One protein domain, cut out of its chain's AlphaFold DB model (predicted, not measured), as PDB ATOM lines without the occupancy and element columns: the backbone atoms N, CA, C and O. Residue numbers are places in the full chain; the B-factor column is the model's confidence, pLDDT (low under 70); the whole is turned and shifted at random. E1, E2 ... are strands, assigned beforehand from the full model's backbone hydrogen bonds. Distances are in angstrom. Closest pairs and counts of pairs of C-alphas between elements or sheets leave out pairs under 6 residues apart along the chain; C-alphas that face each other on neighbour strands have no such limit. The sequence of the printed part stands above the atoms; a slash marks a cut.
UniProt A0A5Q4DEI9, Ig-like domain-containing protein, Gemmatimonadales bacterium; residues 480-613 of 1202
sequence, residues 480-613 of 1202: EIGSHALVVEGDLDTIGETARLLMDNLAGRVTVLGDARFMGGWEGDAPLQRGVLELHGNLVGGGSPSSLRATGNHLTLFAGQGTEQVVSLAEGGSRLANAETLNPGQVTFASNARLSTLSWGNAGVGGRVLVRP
ATOM      1  N   GLU A 480      33.246 -11.268  -7.864       95.38
ATOM      2  CA  GLU A 480      33.186 -12.723  -8.025       95.38
ATOM      3  C   GLU A 480      34.547 -13.376  -7.777       95.38
ATOM      4  O   GLU A 480      35.518 -13.123  -8.495       95.38
ATOM      5  N   ILE A 481      34.612 -14.261  -6.782       97.25
ATOM      6  CA  ILE A 481      35.864 -14.907  -6.359       97.25
ATOM      7  C   ILE A 481      36.231 -16.108  -7.244       97.25
ATOM      8  O   ILE A 481      37.408 -16.334  -7.540       97.25
ATOM      9  N   GLY A 482      35.238 -16.885  -7.691       93.50
ATOM     10  CA  GLY A 482      35.471 -18.135  -8.415       93.50
ATOM     11  C   GLY A 482      36.378 -19.090  -7.625       93.50
ATOM     12  O   GLY A 482      36.260 -19.213  -6.409       93.50
ATOM     13  N   SER A 483      37.308 -19.767  -8.301       93.75
ATOM     14  CA  SER A 483      38.273 -20.699  -7.688       93.75
ATOM     15  C   SER A 483      39.550 -20.035  -7.146       93.75
ATOM     16  O   SER A 483      40.580 -20.698  -7.046       93.75
ATOM     17  N   HIS A 484      39.528 -18.728  -6.870       95.31
ATOM     18  CA  HIS A 484      40.721 -17.950  -6.524       95.31
ATOM     19  C   HIS A 484      40.768 -17.546  -5.045       95.31
ATOM     20  O   HIS A 484      39.813 -17.730  -4.289       95.31
ATOM     21  N   ALA A 485      41.914 -16.992  -4.640       95.50
ATOM     22  CA  ALA A 485      42.133 -16.446  -3.308       95.50
ATOM     23  C   ALA A 485      42.085 -14.910  -3.326       95.50
ATOM     24  O   ALA A 485      42.763 -14.277  -4.138       95.50
ATOM     25  N   LEU A 486      41.335 -14.329  -2.395       98.62
ATOM     26  CA  LEU A 486      41.347 -12.908  -2.063       98.62
ATOM     27  C   LEU A 486      41.887 -12.737  -0.641       98.62
ATOM     28  O   LEU A 486      41.387 -13.371   0.285       98.62
ATOM     29  N   VAL A 487      42.869 -11.859  -0.461       98.56
ATOM     30  CA  VAL A 487      43.353 -11.438   0.861       98.56
ATOM     31  C   VAL A 487      43.154  -9.934   0.994       98.56
ATOM     32  O   VAL A 487      43.614  -9.190   0.131       98.56
ATOM     33  N   VAL A 488      42.496  -9.494   2.064       98.56
ATOM     34  CA  VAL A 488      42.308  -8.082   2.425       98.56
ATOM     35  C   VAL A 488      42.998  -7.847   3.766       98.56
ATOM     36  O   VAL A 488      42.657  -8.501   4.750       98.56
ATOM     37  N   GLU A 489      43.998  -6.967   3.809       97.00
ATOM     38  CA  GLU A 489      44.734  -6.657   5.046       97.00
ATOM     39  C   GLU A 489      44.031  -5.607   5.913       97.00
ATOM     40  O   GLU A 489      44.168  -5.639   7.133       97.00
ATOM     41  N   GLY A 490      43.279  -4.696   5.294       96.44
ATOM     42  CA  GLY A 490      42.381  -3.773   5.982       96.44
ATOM     43  C   GLY A 490      40.954  -4.312   6.084       96.44
ATOM     44  O   GLY A 490      40.725  -5.523   6.166       96.44
ATOM     45  N   ASP A 491      39.993  -3.393   6.053       97.62
ATOM     46  CA  ASP A 491      38.565  -3.707   6.137       97.62
ATOM     47  C   ASP A 491      37.978  -4.137   4.780       97.62
ATOM     48  O   ASP A 491      38.376  -3.646   3.719       97.62
ATOM     49  N   LEU A 492      36.981  -5.024   4.829       97.81
ATOM     50  CA  LEU A 492      36.111  -5.410   3.716       97.81
ATOM     51  C   LEU A 492      34.709  -4.831   3.949       97.81
ATOM     52  O   LEU A 492      33.966  -5.355   4.775       97.81
ATOM     53  N   ASP A 493      34.299  -3.831   3.172       95.38
ATOM     54  CA  ASP A 493      32.957  -3.243   3.253       95.38
ATOM     55  C   ASP A 493      32.155  -3.507   1.957       95.38
ATOM     56  O   ASP A 493      32.623  -3.210   0.854       95.38
ATOM     57  N   THR A 494      30.917  -4.012   2.058       92.38
ATOM     58  CA  THR A 494      29.955  -4.054   0.932       92.38
ATOM     59  C   THR A 494      28.745  -3.171   1.242       92.38
ATOM     60  O   THR A 494      27.965  -3.477   2.141       92.38
ATOM     61  N   ILE A 495      28.574  -2.052   0.534       86.50
ATOM     62  CA  ILE A 495      27.625  -0.980   0.891       86.50
ATOM     63  C   ILE A 495      26.656  -0.691  -0.268       86.50
ATOM     64  O   ILE A 495      27.062  -0.605  -1.421       86.50
ATOM     65  N   GLY A 496      25.368  -0.503   0.036       78.50
ATOM     66  CA  GLY A 496      24.330  -0.161  -0.950       78.50
ATOM     67  C   GLY A 496      23.532  -1.365  -1.467       78.50
ATOM     68  O   GLY A 496      23.978  -2.505  -1.396       78.50
ATOM     69  N   GLU A 497      22.325  -1.115  -1.984       73.19
ATOM     70  CA  GLU A 497      21.241  -2.106  -2.174       73.19
ATOM     71  C   GLU A 497      21.540  -3.323  -3.069       73.19
ATOM     72  O   GLU A 497      20.745  -4.256  -3.095       73.19
ATOM     73  N   THR A 498      22.646  -3.325  -3.816       78.44
ATOM     74  CA  THR A 498      23.015  -4.418  -4.738       78.44
ATOM     75  C   THR A 498      24.479  -4.856  -4.639       78.44
ATOM     76  O   THR A 498      24.910  -5.720  -5.413       78.44
ATOM     77  N   ALA A 499      25.251  -4.238  -3.737       86.50
ATOM     78  CA  ALA A 499      26.687  -4.446  -3.605       86.50
ATOM     79  C   ALA A 499      26.993  -5.780  -2.918       86.50
ATOM     80  O   ALA A 499      26.563  -6.009  -1.787       86.50
ATOM     81  N   ARG A 500      27.732  -6.671  -3.593       86.94
ATOM     82  CA  ARG A 500      27.856  -8.072  -3.153       86.94
ATOM     83  C   ARG A 500      29.208  -8.724  -3.440       86.94
ATOM     84  O   ARG A 500      29.806  -8.531  -4.497       86.94
ATOM     85  N   LEU A 501      29.630  -9.573  -2.510       93.31
ATOM     86  CA  LEU A 501      30.722 -10.532  -2.662       93.31
ATOM     87  C   LEU A 501      30.123 -11.888  -3.060       93.31
ATOM     88  O   LEU A 501      29.301 -12.422  -2.322       93.31
ATOM     89  N   LEU A 502      30.505 -12.436  -4.212       93.38
ATOM     90  CA  LEU A 502      29.939 -13.667  -4.768       93.38
ATOM     91  C   LEU A 502      30.919 -14.840  -4.634       93.38
ATOM     92  O   LEU A 502      32.050 -14.791  -5.128       93.38
ATOM     93  N   MET A 503      30.460 -15.908  -3.975       95.50
ATOM     94  CA  MET A 503      31.227 -17.130  -3.713       95.50
ATOM     95  C   MET A 503      30.396 -18.384  -4.031       95.50
ATOM     96  O   MET A 503      29.615 -18.875  -3.210       95.50
ATOM     97  N   ASP A 504      30.586 -18.915  -5.238       92.69
ATOM     98  CA  ASP A 504      29.841 -20.030  -5.844       92.69
ATOM     99  C   ASP A 504      30.693 -21.300  -6.074       92.69
ATOM    100  O   ASP A 504      30.192 -22.338  -6.515       92.69
ATOM    101  N   ASN A 505      31.985 -21.247  -5.738       93.31
ATOM    102  CA  ASN A 505      32.960 -22.309  -5.968       93.31
ATOM    103  C   ASN A 505      33.560 -22.809  -4.642       93.31
ATOM    104  O   ASN A 505      33.864 -22.017  -3.754       93.31
ATOM    105  N   LEU A 506      33.754 -24.126  -4.499       91.19
ATOM    106  CA  LEU A 506      34.327 -24.728  -3.282       91.19
ATOM    107  C   LEU A 506      35.800 -24.355  -3.052       91.19
ATOM    108  O   LEU A 506      36.241 -24.369  -1.909       91.19
ATOM    109  N   ALA A 507      36.550 -24.038  -4.111       88.81
ATOM    110  CA  ALA A 507      37.960 -23.657  -4.018       88.81
ATOM    111  C   ALA A 507      38.176 -22.160  -3.720       88.81
ATOM    112  O   ALA A 507      39.302 -21.759  -3.432       88.81
ATOM    113  N   GLY A 508      37.125 -21.335  -3.799       94.50
ATOM    114  CA  GLY A 508      37.214 -19.903  -3.522       94.50
ATOM    115  C   GLY A 508      37.499 -19.630  -2.046       94.50
ATOM    116  O   GLY A 508      36.808 -20.160  -1.172       94.50
ATOM    117  N   ARG A 509      38.497 -18.785  -1.762       97.25
ATOM    118  CA  ARG A 509      38.859 -18.376  -0.397       97.25
ATOM    119  C   ARG A 509      38.972 -16.862  -0.303       97.25
ATOM    120  O   ARG A 509      39.633 -16.237  -1.126       97.25
ATOM    121  N   VAL A 510      38.359 -16.289   0.721       98.62
ATOM    122  CA  VAL A 510      38.498 -14.880   1.092       98.62
ATOM    123  C   VAL A 510      39.050 -14.841   2.509       98.62
ATOM    124  O   VAL A 510      38.482 -15.484   3.384       98.62
ATOM    125  N   THR A 511      40.134 -14.108   2.737       98.44
ATOM    126  CA  THR A 511      40.719 -13.893   4.067       98.44
ATOM    127  C   THR A 511      40.753 -12.394   4.350       98.44
ATOM    128  O   THR A 511      41.353 -11.644   3.581       98.44
ATOM    129  N   VAL A 512      40.110 -11.958   5.434       98.50
ATOM    130  CA  VAL A 512      40.046 -10.553   5.868       98.50
ATOM    131  C   VAL A 512      40.776 -10.413   7.200       98.50
ATOM    132  O   VAL A 512      40.431 -11.104   8.163       98.50
ATOM    133  N   LEU A 513      41.796  -9.551   7.246       96.19
ATOM    134  CA  LEU A 513      42.574  -9.300   8.462       96.19
ATOM    135  C   LEU A 513      41.955  -8.202   9.345       96.19
ATOM    136  O   LEU A 513      42.006  -8.327  10.568       96.19
ATOM    137  N   GLY A 514      41.341  -7.179   8.739       95.56
ATOM    138  CA  GLY A 514      40.499  -6.188   9.419       95.56
ATOM    139  C   GLY A 514      39.056  -6.661   9.633       95.56
ATOM    140  O   GLY A 514      38.770  -7.862   9.666       95.56
ATOM    141  N   ASP A 515      38.133  -5.710   9.781       96.44
ATOM    142  CA  ASP A 515      36.699  -5.993   9.916       96.44
ATOM    143  C   ASP A 515      36.058  -6.350   8.563       96.44
ATOM    144  O   ASP A 515      36.444  -5.838   7.512       96.44
ATOM    145  N   ALA A 516      35.003  -7.167   8.588       96.88
ATOM    146  CA  ALA A 516      34.142  -7.424   7.436       96.88
ATOM    147  C   ALA A 516      32.715  -6.909   7.688       96.88
ATOM    148  O   ALA A 516      32.028  -7.386   8.596       96.88
ATOM    149  N   ARG A 517      32.248  -5.952   6.876       94.12
ATOM    150  CA  ARG A 517      30.937  -5.295   7.011       94.12
ATOM    151  C   ARG A 517      30.100  -5.462   5.743       94.12
ATOM    152  O   ARG A 517      30.279  -4.770   4.743       94.12
ATOM    153  N   PHE A 518      29.132  -6.363   5.805       92.00
ATOM    154  CA  PHE A 518      28.160  -6.621   4.750       92.00
ATOM    155  C   PHE A 518      26.901  -5.791   5.014       92.00
ATOM    156  O   PHE A 518      26.051  -6.164   5.820       92.00
ATOM    157  N   MET A 519      26.804  -4.629   4.371       86.06
ATOM    158  CA  MET A 519      25.756  -3.621   4.596       86.06
ATOM    159  C   MET A 519      24.743  -3.512   3.441       86.06
ATOM    160  O   MET A 519      23.736  -2.814   3.565       86.06
ATOM    161  N   GLY A 520      25.018  -4.156   2.304       74.69
ATOM    162  CA  GLY A 520      24.195  -4.121   1.094       74.69
ATOM    163  C   GLY A 520      23.150  -5.232   1.039       74.69
ATOM    164  O   GLY A 520      23.473  -6.384   1.294       74.69
ATOM    165  N   GLY A 521      21.899  -4.894   0.717       69.88
ATOM    166  CA  GLY A 521      20.797  -5.857   0.629       69.88
ATOM    167  C   GLY A 521      20.818  -6.748  -0.619       69.88
ATOM    168  O   GLY A 521      21.624  -6.570  -1.530       69.88
ATOM    169  N   TRP A 522      19.908  -7.725  -0.659       70.31
ATOM    170  CA  TRP A 522      19.750  -8.624  -1.806       70.31
ATOM    171  C   TRP A 522      18.340  -9.228  -1.945       70.31
ATOM    172  O   TRP A 522      17.712  -9.596  -0.946       70.31
ATOM    173  N   GLU A 523      17.891  -9.415  -3.190       68.56
ATOM    174  CA  GLU A 523      16.742 -10.246  -3.573       68.56
ATOM    175  C   GLU A 523      17.211 -11.419  -4.452       68.56
ATOM    176  O   GLU A 523      17.867 -11.211  -5.470       68.56
ATOM    177  N   GLY A 524      16.858 -12.657  -4.084       74.25
ATOM    178  CA  GLY A 524      17.208 -13.871  -4.836       74.25
ATOM    179  C   GLY A 524      18.085 -14.866  -4.065       74.25
ATOM    180  O   GLY A 524      18.015 -14.959  -2.833       74.25
ATOM    181  N   ASP A 525      18.890 -15.640  -4.797       77.69
ATOM    182  CA  ASP A 525      19.779 -16.674  -4.246       77.69
ATOM    183  C   ASP A 525      20.918 -16.080  -3.418       77.69
ATOM    184  O   ASP A 525      21.428 -15.012  -3.725       77.69
ATOM    185  N   ALA A 526      21.336 -16.763  -2.356       83.88
ATOM    186  CA  ALA A 526      22.366 -16.249  -1.455       83.88
ATOM    187  C   ALA A 526      23.696 -15.941  -2.189       83.88
ATOM    188  O   ALA A 526      24.131 -16.768  -2.991       83.88
ATOM    189  N   PRO A 527      24.367 -14.808  -1.908       87.50
ATOM    190  CA  PRO A 527      25.649 -14.472  -2.535       87.50
ATOM    191  C   PRO A 527      26.810 -15.383  -2.085       87.50
ATOM    192  O   PRO A 527      27.749 -15.611  -2.848       87.50
ATOM    193  N   LEU A 528      26.731 -15.950  -0.875       93.62
ATOM    194  CA  LEU A 528      27.743 -16.841  -0.298       93.62
ATOM    195  C   LEU A 528      27.215 -18.288  -0.248       93.62
ATOM    196  O   LEU A 528      26.497 -18.660   0.678       93.62
ATOM    197  N   GLN A 529      27.535 -19.115  -1.247       93.62
ATOM    198  CA  GLN A 529      26.969 -20.474  -1.391       93.62
ATOM    199  C   GLN A 529      27.987 -21.597  -1.156       93.62
ATOM    200  O   GLN A 529      27.624 -22.720  -0.784       93.62
ATOM    201  N   ARG A 530      29.265 -21.318  -1.431       93.56
ATOM    202  CA  ARG A 530      30.398 -22.251  -1.357       93.56
ATOM    203  C   ARG A 530      31.688 -21.495  -0.999       93.56
ATOM    204  O   ARG A 530      31.674 -20.272  -0.877       93.56
ATOM    205  N   GLY A 531      32.782 -22.228  -0.806       93.38
ATOM    206  CA  GLY A 531      34.091 -21.654  -0.478       93.38
ATOM    207  C   GLY A 531      34.221 -21.242   0.990       93.38
ATOM    208  O   GLY A 531      33.327 -21.504   1.798       93.38
ATOM    209  N   VAL A 532      35.347 -20.613   1.328       96.25
ATOM    210  CA  VAL A 532      35.712 -20.242   2.706       96.25
ATOM    211  C   VAL A 532      35.864 -18.727   2.846       96.25
ATOM    212  O   VAL A 532      36.669 -18.126   2.135       96.25
ATOM    213  N   LEU A 533      35.126 -18.123   3.778       97.50
ATOM    214  CA  LEU A 533      35.327 -16.752   4.251       97.50
ATOM    215  C   LEU A 533      35.999 -16.794   5.628       97.50
ATOM    216  O   LEU A 533      35.368 -17.140   6.622       97.50
ATOM    217  N   GLU A 534      37.278 -16.459   5.682       96.56
ATOM    218  CA  GLU A 534      38.101 -16.424   6.887       96.56
ATOM    219  C   GLU A 534      38.243 -14.993   7.411       96.56
ATOM    220  O   GLU A 534      38.612 -14.082   6.670       96.56
ATOM    221  N   LEU A 535      37.952 -14.800   8.696       96.88
ATOM    222  CA  LEU A 535      37.836 -13.491   9.332       96.88
ATOM    223  C   LEU A 535      38.731 -13.418  10.567       96.88
ATOM    224  O   LEU A 535      38.606 -14.255  11.469       96.88
ATOM    225  N   HIS A 536      39.595 -12.402  10.630       93.12
ATOM    226  CA  HIS A 536      40.450 -12.130  11.792       93.12
ATOM    227  C   HIS A 536      39.980 -10.919  12.619       93.12
ATOM    228  O   HIS A 536      40.159 -10.938  13.836       93.12
ATOM    229  N   GLY A 537      39.315  -9.929  12.008       93.62
ATOM    230  CA  GLY A 537      38.583  -8.859  12.705       93.62
ATOM    231  C   GLY A 537      37.113  -9.202  12.983       93.62
ATOM    232  O   GLY A 537      36.738 -10.377  13.048       93.62
ATOM    233  N   ASN A 538      36.267  -8.188  13.175       95.19
ATOM    234  CA  ASN A 538      34.846  -8.370  13.499       95.19
ATOM    235  C   ASN A 538      33.992  -8.660  12.256       95.19
ATOM    236  O   ASN A 538      34.366  -8.332  11.130       95.19
ATOM    237  N   LEU A 539      32.800  -9.226  12.468       95.44
ATOM    238  CA  LEU A 539      31.801  -9.450  11.423       95.44
ATOM    239  C   LEU A 539      30.540  -8.625  11.690       95.44
ATOM    240  O   LEU A 539      29.860  -8.824  12.698       95.44
ATOM    241  N   VAL A 540      30.184  -7.759  10.745       92.75
ATOM    242  CA  VAL A 540      28.926  -7.007  10.746       92.75
ATOM    243  C   VAL A 540      28.111  -7.380   9.508       92.75
ATOM    244  O   VAL A 540      28.564  -7.192   8.387       92.75
ATOM    245  N   GLY A 541      26.895  -7.888   9.693       88.81
ATOM    246  CA  GLY A 541      25.859  -7.956   8.661       88.81
ATOM    247  C   GLY A 541      24.771  -6.943   9.001       88.81
ATOM    248  O   GLY A 541      24.050  -7.145   9.970       88.81
ATOM    249  N   GLY A 542      24.661  -5.837   8.266       73.94
ATOM    250  CA  GLY A 542      23.804  -4.695   8.616       73.94
ATOM    251  C   GLY A 542      23.051  -4.104   7.423       73.94
ATOM    252  O   GLY A 542      23.097  -4.644   6.327       73.94
ATOM    253  N   GLY A 543      22.330  -2.999   7.613       64.56
ATOM    254  CA  GLY A 543      21.692  -2.245   6.519       64.56
ATOM    255  C   GLY A 543      20.393  -2.835   5.946       64.56
ATOM    256  O   GLY A 543      19.464  -2.077   5.680       64.56
ATOM    257  N   SER A 544      20.259  -4.160   5.819       67.06
ATOM    258  CA  SER A 544      18.982  -4.814   5.490       67.06
ATOM    259  C   SER A 544      18.872  -6.231   6.080       67.06
ATOM    260  O   SER A 544      19.888  -6.823   6.440       67.06
ATOM    261  N   PRO A 545      17.663  -6.828   6.136       65.50
ATOM    262  CA  PRO A 545      17.483  -8.217   6.562       65.50
ATOM    263  C   PRO A 545      18.149  -9.263   5.656       65.50
ATOM    264  O   PRO A 545      18.213 -10.422   6.041       65.50
ATOM    265  N   SER A 546      18.599  -8.915   4.447       70.06
ATOM    266  CA  SER A 546      19.217  -9.855   3.497       70.06
ATOM    267  C   SER A 546      20.708  -9.613   3.259       70.06
ATOM    268  O   SER A 546      21.280 -10.237   2.364       70.06
ATOM    269  N   SER A 547      21.344  -8.750   4.057       76.31
ATOM    270  CA  SER A 547      22.688  -8.241   3.773       76.31
ATOM    271  C   SER A 547      23.825  -9.242   3.941       76.31
ATOM    272  O   SER A 547      24.748  -9.263   3.129       76.31
ATOM    273  N   LEU A 548      23.739 -10.131   4.934       86.81
ATOM    274  CA  LEU A 548      24.636 -11.279   5.049       86.81
ATOM    275  C   LEU A 548      23.843 -12.580   4.986       86.81
ATOM    276  O   LEU A 548      23.354 -13.080   5.998       86.81
ATOM    277  N   ARG A 549      23.728 -13.152   3.787       87.56
ATOM    278  CA  ARG A 549      23.027 -14.420   3.564       87.56
ATOM    279  C   ARG A 549      23.979 -15.454   2.977       87.56
ATOM    280  O   ARG A 549      24.324 -15.375   1.802       87.56
ATOM    281  N   ALA A 550      24.336 -16.454   3.778       90.88
ATOM    282  CA  ALA A 550      25.039 -17.644   3.311       90.88
ATOM    283  C   ALA A 550      24.109 -18.871   3.196       90.88
ATOM    284  O   ALA A 550      23.052 -18.944   3.840       90.88
ATOM    285  N   THR A 551      24.484 -19.830   2.346       89.81
ATOM    286  CA  THR A 551      23.817 -21.134   2.153       89.81
ATOM    287  C   THR A 551      24.801 -22.256   1.818       89.81
ATOM    288  O   THR A 551      25.990 -22.029   1.605       89.81
ATOM    289  N   GLY A 552      24.278 -23.485   1.738       88.38
ATOM    290  CA  GLY A 552      24.966 -24.616   1.129       88.38
ATOM    291  C   GLY A 552      26.225 -25.015   1.887       88.38
ATOM    292  O   GLY A 552      26.206 -25.177   3.106       88.38
ATOM    293  N   ASN A 553      27.320 -25.159   1.145       87.31
ATOM    294  CA  ASN A 553      28.606 -25.609   1.673       87.31
ATOM    295  C   ASN A 553      29.575 -24.433   1.887       87.31
ATOM    296  O   ASN A 553      30.785 -24.642   1.920       87.31
ATOM    297  N   HIS A 554      29.073 -23.196   1.987       94.94
ATOM    298  CA  HIS A 554      29.895 -22.061   2.403       94.94
ATOM    299  C   HIS A 554      30.332 -22.232   3.865       94.94
ATOM    300  O   HIS A 554      29.519 -22.625   4.710       94.94
ATOM    301  N   LEU A 555      31.597 -21.926   4.154       94.50
ATOM    302  CA  LEU A 555      32.180 -21.956   5.492       94.50
ATOM    303  C   LEU A 555      32.657 -20.557   5.892       94.50
ATOM    304  O   LEU A 555      33.520 -19.984   5.231       94.50
ATOM    305  N   THR A 556      32.145 -20.042   7.003       95.69
ATOM    306  CA  THR A 556      32.680 -18.856   7.680       95.69
ATOM    307  C   THR A 556      33.619 -19.305   8.801       95.69
ATOM    308  O   THR A 556      33.224 -20.087   9.662       95.69
ATOM    309  N   LEU A 557      34.865 -18.837   8.783       92.94
ATOM    310  CA  LEU A 557      35.932 -19.265   9.684       92.94
ATOM    311  C   LEU A 557      36.394 -18.083  10.547       92.94
ATOM    312  O   LEU A 557      37.024 -17.155  10.046       92.94
ATOM    313  N   PHE A 558      36.091 -18.116  11.844       92.81
ATOM    314  CA  PHE A 558      36.510 -17.086  12.801       92.81
ATOM    315  C   PHE A 558      37.898 -17.432  13.346       92.81
ATOM    316  O   PHE A 558      38.024 -18.338  14.171       92.81
ATOM    317  N   ALA A 559      38.936 -16.757  12.850       88.81
ATOM    318  CA  ALA A 559      40.346 -17.110  13.048       88.81
ATOM    319  C   ALA A 559      41.192 -15.987  13.683       88.81
ATOM    320  O   ALA A 559      42.421 -16.078  13.699       88.81
ATOM    321  N   GLY A 560      40.557 -14.937  14.211       83.25
ATOM    322  CA  GLY A 560      41.251 -13.811  14.834       83.25
ATOM    323  C   GLY A 560      42.095 -14.239  16.028       83.25
ATOM    324  O   GLY A 560      41.704 -15.123  16.780       83.25
ATOM    325  N   GLN A 561      43.259 -13.611  16.191       77.56
ATOM    326  CA  GLN A 561      44.220 -13.920  17.261       77.56
ATOM    327  C   GLN A 561      44.066 -13.012  18.499       77.56
ATOM    328  O   GLN A 561      44.834 -13.125  19.452       77.56
ATOM    329  N   GLY A 562      43.102 -12.084  18.478       70.88
ATOM    330  CA  GLY A 562      42.789 -11.196  19.600       70.88
ATOM    331  C   GLY A 562      41.972 -11.877  20.704       70.88
ATOM    332  O   GLY A 562      41.503 -13.002  20.556       70.88
ATOM    333  N   THR A 563      41.761 -11.167  21.814       74.50
ATOM    334  CA  THR A 563      40.974 -11.670  22.955       74.50
ATOM    335  C   THR A 563      39.487 -11.835  22.639       74.50
ATOM    336  O   THR A 563      38.845 -12.711  23.214       74.50
ATOM    337  N   GLU A 564      38.933 -11.031  21.727       86.12
ATOM    338  CA  GLU A 564      37.527 -11.077  21.316       86.12
ATOM    339  C   GLU A 564      37.378 -10.756  19.814       86.12
ATOM    340  O   GLU A 564      38.002  -9.826  19.310       86.12
ATOM    341  N   GLN A 565      36.522 -11.505  19.114       91.94
ATOM    342  CA  GLN A 565      35.914 -11.139  17.829       91.94
ATOM    343  C   GLN A 565      34.403 -10.996  18.018       91.94
ATOM    344  O   GLN A 565      33.752 -11.904  18.539       91.94
ATOM    345  N   VAL A 566      33.822  -9.890  17.558       93.94
ATOM    346  CA  VAL A 566      32.382  -9.625  17.668       93.94
ATOM    347  C   VAL A 566      31.665  -9.949  16.355       93.94
ATOM    348  O   VAL A 566      32.108  -9.568  15.272       93.94
ATOM    349  N   VAL A 567      30.521 -10.624  16.464       94.44
ATOM    350  CA  VAL A 567      29.605 -10.942  15.363       94.44
ATOM    351  C   VAL A 567      28.274 -10.234  15.605       94.44
ATOM    352  O   VAL A 567      27.603 -10.492  16.604       94.44
ATOM    353  N   SER A 568      27.878  -9.344  14.695       92.31
ATOM    354  CA  SER A 568      26.632  -8.573  14.767       92.31
ATOM    355  C   SER A 568      25.861  -8.690  13.455       92.31
ATOM    356  O   SER A 568      26.347  -8.271  12.410       92.31
ATOM    357  N   LEU A 569      24.670  -9.282  13.498       88.75
ATOM    358  CA  LEU A 569      23.820  -9.591  12.348       88.75
ATOM    359  C   LEU A 569      22.450  -8.913  12.486       88.75
ATOM    360  O   LEU A 569      21.787  -9.025  13.516       88.75
ATOM    361  N   ALA A 570      21.996  -8.250  11.426       79.62
ATOM    362  CA  ALA A 570      20.682  -7.625  11.368       79.62
ATOM    363  C   ALA A 570      19.561  -8.671  11.413       79.62
ATOM    364  O   ALA A 570      19.606  -9.692  10.714       79.62
ATOM    365  N   GLU A 571      18.530  -8.383  12.204       67.62
ATOM    366  CA  GLU A 571      17.371  -9.256  12.355       67.62
ATOM    367  C   GLU A 571      16.584  -9.420  11.041       67.62
ATOM    368  O   GLU A 571      16.572  -8.551  10.169       67.62
ATOM    369  N   GLY A 572      15.877 -10.547  10.914       59.03
ATOM    370  CA  GLY A 572      14.898 -10.763   9.843       59.03
ATOM    371  C   GLY A 572      15.384 -11.517   8.599       59.03
ATOM    372  O   GLY A 572      14.557 -11.810   7.738       59.03
ATOM    373  N   GLY A 573      16.661 -11.906   8.501       65.44
ATOM    374  CA  GLY A 573      17.103 -12.793   7.410       65.44
ATOM    375  C   GLY A 573      18.606 -13.050   7.276       65.44
ATOM    376  O   GLY A 573      18.975 -14.017   6.596       65.44
ATOM    377  N   SER A 574      19.457 -12.263   7.945       78.62
ATOM    378  CA  SER A 574      20.900 -12.505   7.985       78.62
ATOM    379  C   SER A 574      21.189 -13.875   8.599       78.62
ATOM    380  O   SER A 574      20.650 -14.224   9.652       78.62
ATOM    381  N   ARG A 575      22.015 -14.676   7.924       86.88
ATOM    382  CA  ARG A 575      22.373 -16.030   8.358       86.88
ATOM    383  C   ARG A 575      23.733 -16.460   7.831       86.88
ATOM    384  O   ARG A 575      24.090 -16.166   6.688       86.88
ATOM    385  N   LEU A 576      24.418 -17.259   8.634       91.38
ATOM    386  CA  LEU A 576      25.585 -18.021   8.213       91.38
ATOM    387  C   LEU A 576      25.146 -19.414   7.731       91.38
ATOM    388  O   LEU A 576      24.072 -19.910   8.081       91.38
ATOM    389  N   ALA A 577      25.969 -20.047   6.898       91.06
ATOM    390  CA  ALA A 577      25.762 -21.429   6.482       91.06
ATOM    391  C   ALA A 577      26.431 -22.343   7.509       91.06
ATOM    392  O   ALA A 577      25.844 -22.635   8.550       91.06
ATOM    393  N   ASN A 578      27.674 -22.727   7.251       92.25
ATOM    394  CA  ASN A 578      28.516 -23.441   8.195       92.25
ATOM    395  C   ASN A 578      29.468 -22.432   8.836       92.25
ATOM    396  O   ASN A 578      30.042 -21.607   8.125       92.25
ATOM    397  N   ALA A 579      29.632 -22.487  10.153       91.62
ATOM    398  CA  ALA A 579      30.600 -21.670  10.870       91.62
ATOM    399  C   ALA A 579      31.546 -22.536  11.701       91.62
ATOM    400  O   ALA A 579      31.105 -23.449  12.405       91.62
ATOM    401  N   GLU A 580      32.836 -22.209  11.649       88.75
ATOM    402  CA  GLU A 580      33.854 -22.789  12.519       88.75
ATOM    403  C   GLU A 580      34.655 -21.698  13.242       88.75
ATOM    404  O   GLU A 580      35.015 -20.686  12.639       88.75
ATOM    405  N   THR A 581      34.934 -21.883  14.539       85.69
ATOM    406  CA  THR A 581      35.830 -20.986  15.291       85.69
ATOM    407  C   THR A 581      37.188 -21.641  15.544       85.69
ATOM    408  O   THR A 581      37.285 -22.728  16.121       85.69
ATOM    409  N   LEU A 582      38.241 -20.939  15.124       81.00
ATOM    410  CA  LEU A 582      39.657 -21.208  15.398       81.00
ATOM    411  C   LEU A 582      40.313 -20.088  16.227       81.00
ATOM    412  O   LEU A 582      41.510 -20.145  16.480       81.00
ATOM    413  N   ASN A 583      39.558 -19.063  16.627       77.50
ATOM    414  CA  ASN A 583      40.011 -18.004  17.525       77.50
ATOM    415  C   ASN A 583      40.386 -18.591  18.915       77.50
ATOM    416  O   ASN A 583      39.581 -19.343  19.472       77.50
ATOM    417  N   PRO A 584      41.578 -18.291  19.480       69.12
ATOM    418  CA  PRO A 584      42.011 -18.769  20.801       69.12
ATOM    419  C   PRO A 584      41.362 -18.053  21.992       69.12
ATOM    420  O   PRO A 584      41.371 -18.603  23.089       69.12
ATOM    421  N   GLY A 585      40.838 -16.842  21.792       74.81
ATOM    422  CA  GLY A 585      40.120 -16.036  22.776       74.81
ATOM    423  C   GLY A 585      38.612 -16.296  22.740       74.81
ATOM    424  O   GLY A 585      38.146 -17.380  23.090       74.81
ATOM    425  N   GLN A 586      37.825 -15.295  22.350       83.81
ATOM    426  CA  GLN A 586      36.364 -15.352  22.378       83.81
ATOM    427  C   GLN A 586      35.734 -14.937  21.044       83.81
ATOM    428  O   GLN A 586      36.161 -13.969  20.422       83.81
ATOM    429  N   VAL A 587      34.663 -15.622  20.638       90.25
ATOM    430  CA  VAL A 587      33.742 -15.162  19.588       90.25
ATOM    431  C   VAL A 587      32.416 -14.780  20.242       90.25
ATOM    432  O   VAL A 587      31.737 -15.631  20.820       90.25
ATOM    433  N   THR A 588      32.053 -13.500  20.156       91.94
ATOM    434  CA  THR A 588      30.866 -12.928  20.802       91.94
ATOM    435  C   THR A 588      29.778 -12.609  19.787       91.94
ATOM    436  O   THR A 588      29.905 -11.669  19.002       91.94
ATOM    437  N   PHE A 589      28.655 -13.317  19.853       92.56
ATOM    438  CA  PHE A 589      27.429 -12.944  19.156       92.56
ATOM    439  C   PHE A 589      26.738 -11.798  19.910       92.56
ATOM    440  O   PHE A 589      26.242 -11.960  21.027       92.56
ATOM    441  N   ALA A 590      26.744 -10.617  19.290       91.44
ATOM    442  CA  ALA A 590      26.171  -9.374  19.803       91.44
ATOM    443  C   ALA A 590      24.758  -9.074  19.264       91.44
ATOM    444  O   ALA A 590      24.186  -8.037  19.595       91.44
ATOM    445  N   SER A 591      24.196  -9.982  18.464       89.88
ATOM    446  CA  SER A 591      22.816  -9.970  17.970       89.88
ATOM    447  C   SER A 591      22.216 -11.381  18.021       89.88
ATOM    448  O   SER A 591      22.938 -12.363  18.200       89.88
ATOM    449  N   ASN A 592      20.909 -11.493  17.770       87.00
ATOM    450  CA  ASN A 592      20.319 -12.768  17.364       87.00
ATOM    451  C   ASN A 592      21.028 -13.289  16.098       87.00
ATOM    452  O   ASN A 592      21.327 -12.506  15.190       87.00
ATOM    453  N   ALA A 593      21.309 -14.593  16.031       88.38
ATOM    454  CA  ALA A 593      22.067 -15.185  14.927       88.38
ATOM    455  C   ALA A 593      21.496 -16.536  14.475       88.38
ATOM    456  O   ALA A 593      21.027 -17.332  15.287       88.38
ATOM    457  N   ARG A 594      21.561 -16.792  13.161       88.94
ATOM    458  CA  ARG A 594      21.057 -18.007  12.504       88.94
ATOM    459  C   ARG A 594      22.157 -18.709  11.723       88.94
ATOM    460  O   ARG A 594      22.797 -18.075  10.883       88.94
ATOM    461  N   LEU A 595      22.347 -20.006  11.960       90.88
ATOM    462  CA  LEU A 595      23.358 -20.830  11.296       90.88
ATOM    463  C   LEU A 595      22.791 -22.193  10.877       90.88
ATOM    464  O   LEU A 595      21.918 -22.755  11.536       90.88
ATOM    465  N   SER A 596      23.318 -22.760   9.793       88.38
ATOM    466  CA  SER A 596      23.030 -24.157   9.429       88.38
ATOM    467  C   SER A 596      23.863 -25.100  10.297       88.38
ATOM    468  O   SER A 596      23.303 -25.956  10.977       88.38
ATOM    469  N   THR A 597      25.180 -24.893  10.367       86.50
ATOM    470  CA  THR A 597      26.044 -25.617  11.311       86.50
ATOM    471  C   THR A 597      26.945 -24.676  12.101       86.50
ATOM    472  O   THR A 597      27.395 -23.651  11.587       86.50
ATOM    473  N   LEU A 598      27.209 -25.035  13.359       86.38
ATOM    474  CA  LEU A 598      28.210 -24.397  14.211       86.38
ATOM    475  C   LEU A 598      29.136 -25.469  14.799       86.38
ATOM    476  O   LEU A 598      28.674 -26.420  15.431       86.38
ATOM    477  N   SER A 599      30.440 -25.311  14.596       81.69
ATOM    478  CA  SER A 599      31.506 -26.176  15.117       81.69
ATOM    479  C   SER A 599      32.618 -25.308  15.700       81.69
ATOM    480  O   SER A 599      32.834 -24.188  15.251       81.69
ATOM    481  N   TRP A 600      33.348 -25.796  16.697       75.00
ATOM    482  CA  TRP A 600      34.609 -25.178  17.118       75.00
ATOM    483  C   TRP A 600      35.521 -26.200  17.793       75.00
ATOM    484  O   TRP A 600      35.148 -27.363  17.941       75.00
ATOM    485  N   GLY A 601      36.741 -25.788  18.150       53.88
ATOM    486  CA  GLY A 601      37.674 -26.580  18.966       53.88
ATOM    487  C   GLY A 601      38.359 -27.758  18.261       53.88
ATOM    488  O   GLY A 601      39.096 -28.502  18.901       53.88
ATOM    489  N   ASN A 602      38.175 -27.931  16.948       45.56
ATOM    490  CA  ASN A 602      38.652 -29.107  16.203       45.56
ATOM    491  C   ASN A 602      40.184 -29.144  15.975       45.56
ATOM    492  O   ASN A 602      40.724 -30.166  15.560       45.56
ATOM    493  N   ALA A 603      40.880 -28.038  16.259       41.16
ATOM    494  CA  ALA A 603      42.342 -27.901  16.200       41.16
ATOM    495  C   ALA A 603      42.965 -27.583  17.578       41.16
ATOM    496  O   ALA A 603      44.075 -27.059  17.666       41.16
ATOM    497  N   GLY A 604      42.217 -27.801  18.667       39.56
ATOM    498  CA  GLY A 604      42.650 -27.493  20.033       39.56
ATOM    499  C   GLY A 604      42.835 -26.005  20.345       39.56
ATOM    500  O   GLY A 604      43.320 -25.649  21.417       39.56
ATOM    501  N   VAL A 605      42.467 -25.108  19.437       46.12
ATOM    502  CA  VAL A 605      42.482 -23.666  19.692       46.12
ATOM    503  C   VAL A 605      41.229 -23.332  20.513       46.12
ATOM    504  O   VAL A 605      40.129 -23.220  19.979       46.12
ATOM    505  N   GLY A 606      41.391 -23.355  21.840       48.28
ATOM    506  CA  GLY A 606      40.316 -23.472  22.831       48.28
ATOM    507  C   GLY A 606      39.541 -22.190  23.131       48.28
ATOM    508  O   GLY A 606      39.454 -21.809  24.294       48.28
ATOM    509  N   GLY A 607      38.974 -21.551  22.108       60.06
ATOM    510  CA  GLY A 607      38.167 -20.344  22.283       60.06
ATOM    511  C   GLY A 607      36.780 -20.570  22.905       60.06
ATOM    512  O   GLY A 607      36.199 -21.660  22.839       60.06
ATOM    513  N   ARG A 608      36.231 -19.499  23.489       75.88
ATOM    514  CA  ARG A 608      34.868 -19.407  24.048       75.88
ATOM    515  C   ARG A 608      33.899 -18.861  23.002       75.88
ATOM    516  O   ARG A 608      34.170 -17.833  22.389       75.88
ATOM    517  N   VAL A 609      32.731 -19.483  22.859       86.31
ATOM    518  CA  VAL A 609      31.590 -18.857  22.175       86.31
ATOM    519  C   VAL A 609      30.696 -18.217  23.231       86.31
ATOM    520  O   VAL A 609      30.199 -18.904  24.125       86.31
ATOM    521  N   LEU A 610      30.502 -16.902  23.133       87.12
ATOM    522  CA  LEU A 610      29.595 -16.132  23.982       87.12
ATOM    523  C   LEU A 610      28.442 -15.584  23.137       87.12
ATOM    524  O   LEU A 610      28.654 -14.998  22.082       87.12
ATOM    525  N   VAL A 611      27.220 -15.715  23.629       89.94
ATOM    526  CA  VAL A 611      26.048 -14.976  23.152       89.94
ATOM    527  C   VAL A 611      25.710 -13.963  24.241       89.94
ATOM    528  O   VAL A 611      25.628 -14.343  25.412       89.94
ATOM    529  N   ARG A 612      25.581 -12.670  23.903       85.75
ATOM    530  CA  ARG A 612      25.304 -11.643  24.928       85.75
ATOM    531  C   ARG A 612      23.936 -11.877  25.601       85.75
ATOM    532  O   ARG A 612      23.042 -12.425  24.951       85.75
ATOM    533  N   PRO A 613      23.750 -11.439  26.862       80.31
ATOM    534  CA  PRO A 613      22.487 -11.615  27.575       80.31
ATOM    535  C   PRO A 613      21.272 -11.073  26.808       80.31
ATOM    536  O   PRO A 613      21.355 -10.045  26.133       80.31
TER     537      PRO A 613
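This is residues 480 to 613 of the 1202 residues of the protein "Ig-like domain-containing protein" of Gemmatimonadales bacterium (UniProt A0A5Q4DEI9). The chain is wound in stacked turns, a solenoid, whose two parallel sheets make a sandwich with crossed strands. Each turn runs from a strand of the sheet E1 E4 E6 E8 E10 E12 to one of the sheet E2 E5 E7 E9 E11 E13, then returns; E3 and the long links 519 to 531 and 542 to 554 lie on return paths. The printed part has 134 residues with thirteen named strands, E1 to E13 in chain order, and no named helix. The class is all strand, with 57 residues, under half, in named elements. The whole is compact, with a radius of gyration of the C-alphas of 13.6 A, and spans 37 by 34 by 27 A.

Find C-alpha 485 at (42.133, -16.446, -3.308), where E1, residues 485 to 488, begins. Then come E2, 492 to 495; E3, 500 to 502; E4, 509 to 512; E5, 516 to 518; E6, 532 to 535; E7, 539 to 541; and E8, 555 to 558. Read on to E9, 564 to 569, 16.4 A long; E10, 576 to 581, 12.8 A; and E11, 586 to 589. E12, 593 to 600, is 16.2 A from first to last C-alpha and bends by 95 degrees at residue 596. E13, 608 to 611, ends at C-alpha 611, (26.048, -14.976, 23.152).

Start at edge strand E1, parallel to E4 at 7 degrees, with N 486 and O 509 2.9 A apart. Next look at N 510 and O 532, 2.9 A, for E4 and E6; N 533 and O 555, 2.9 A, for E6 and E8; N 556 and O 578, 2.9 A, for E8 and E10; and N 579 and O 597, 2.9 A, for E10 and edge strand E12. This sheet is twisted, by 105 degrees from edge to edge. In the other sheet, from edge strand E2, find N 494 and O 517, 2.9 A, for E2 and E5; N 518 and O 540, 2.8 A, for E5 and E7; N 541 and O 568, 2.8 A, for E7 and E9; N 565 and O 586, 2.8 A, for E9 and E11; and N 587 and O 608, 2.9 A, for E11 and edge strand E13. The sheets form a sandwich, two sheets face to face: the parts that face each other are 9.7 A centre to centre, and the strands of the one sheet are at 48 degrees to those of the other. E3 pairs with no named strand; its closest C-alpha pair with E2 is Arg 500 and Thr 494, 6.1 A.

The two C-alphas farthest apart are those of Glu 497 and Gly 604, 39.9 A. The printed part has no cut; E5 to E6 and E7 to E8 are long links. Mean pLDDT of the printed part is 85.4; 16 residues are under 70, among them 601 to 607.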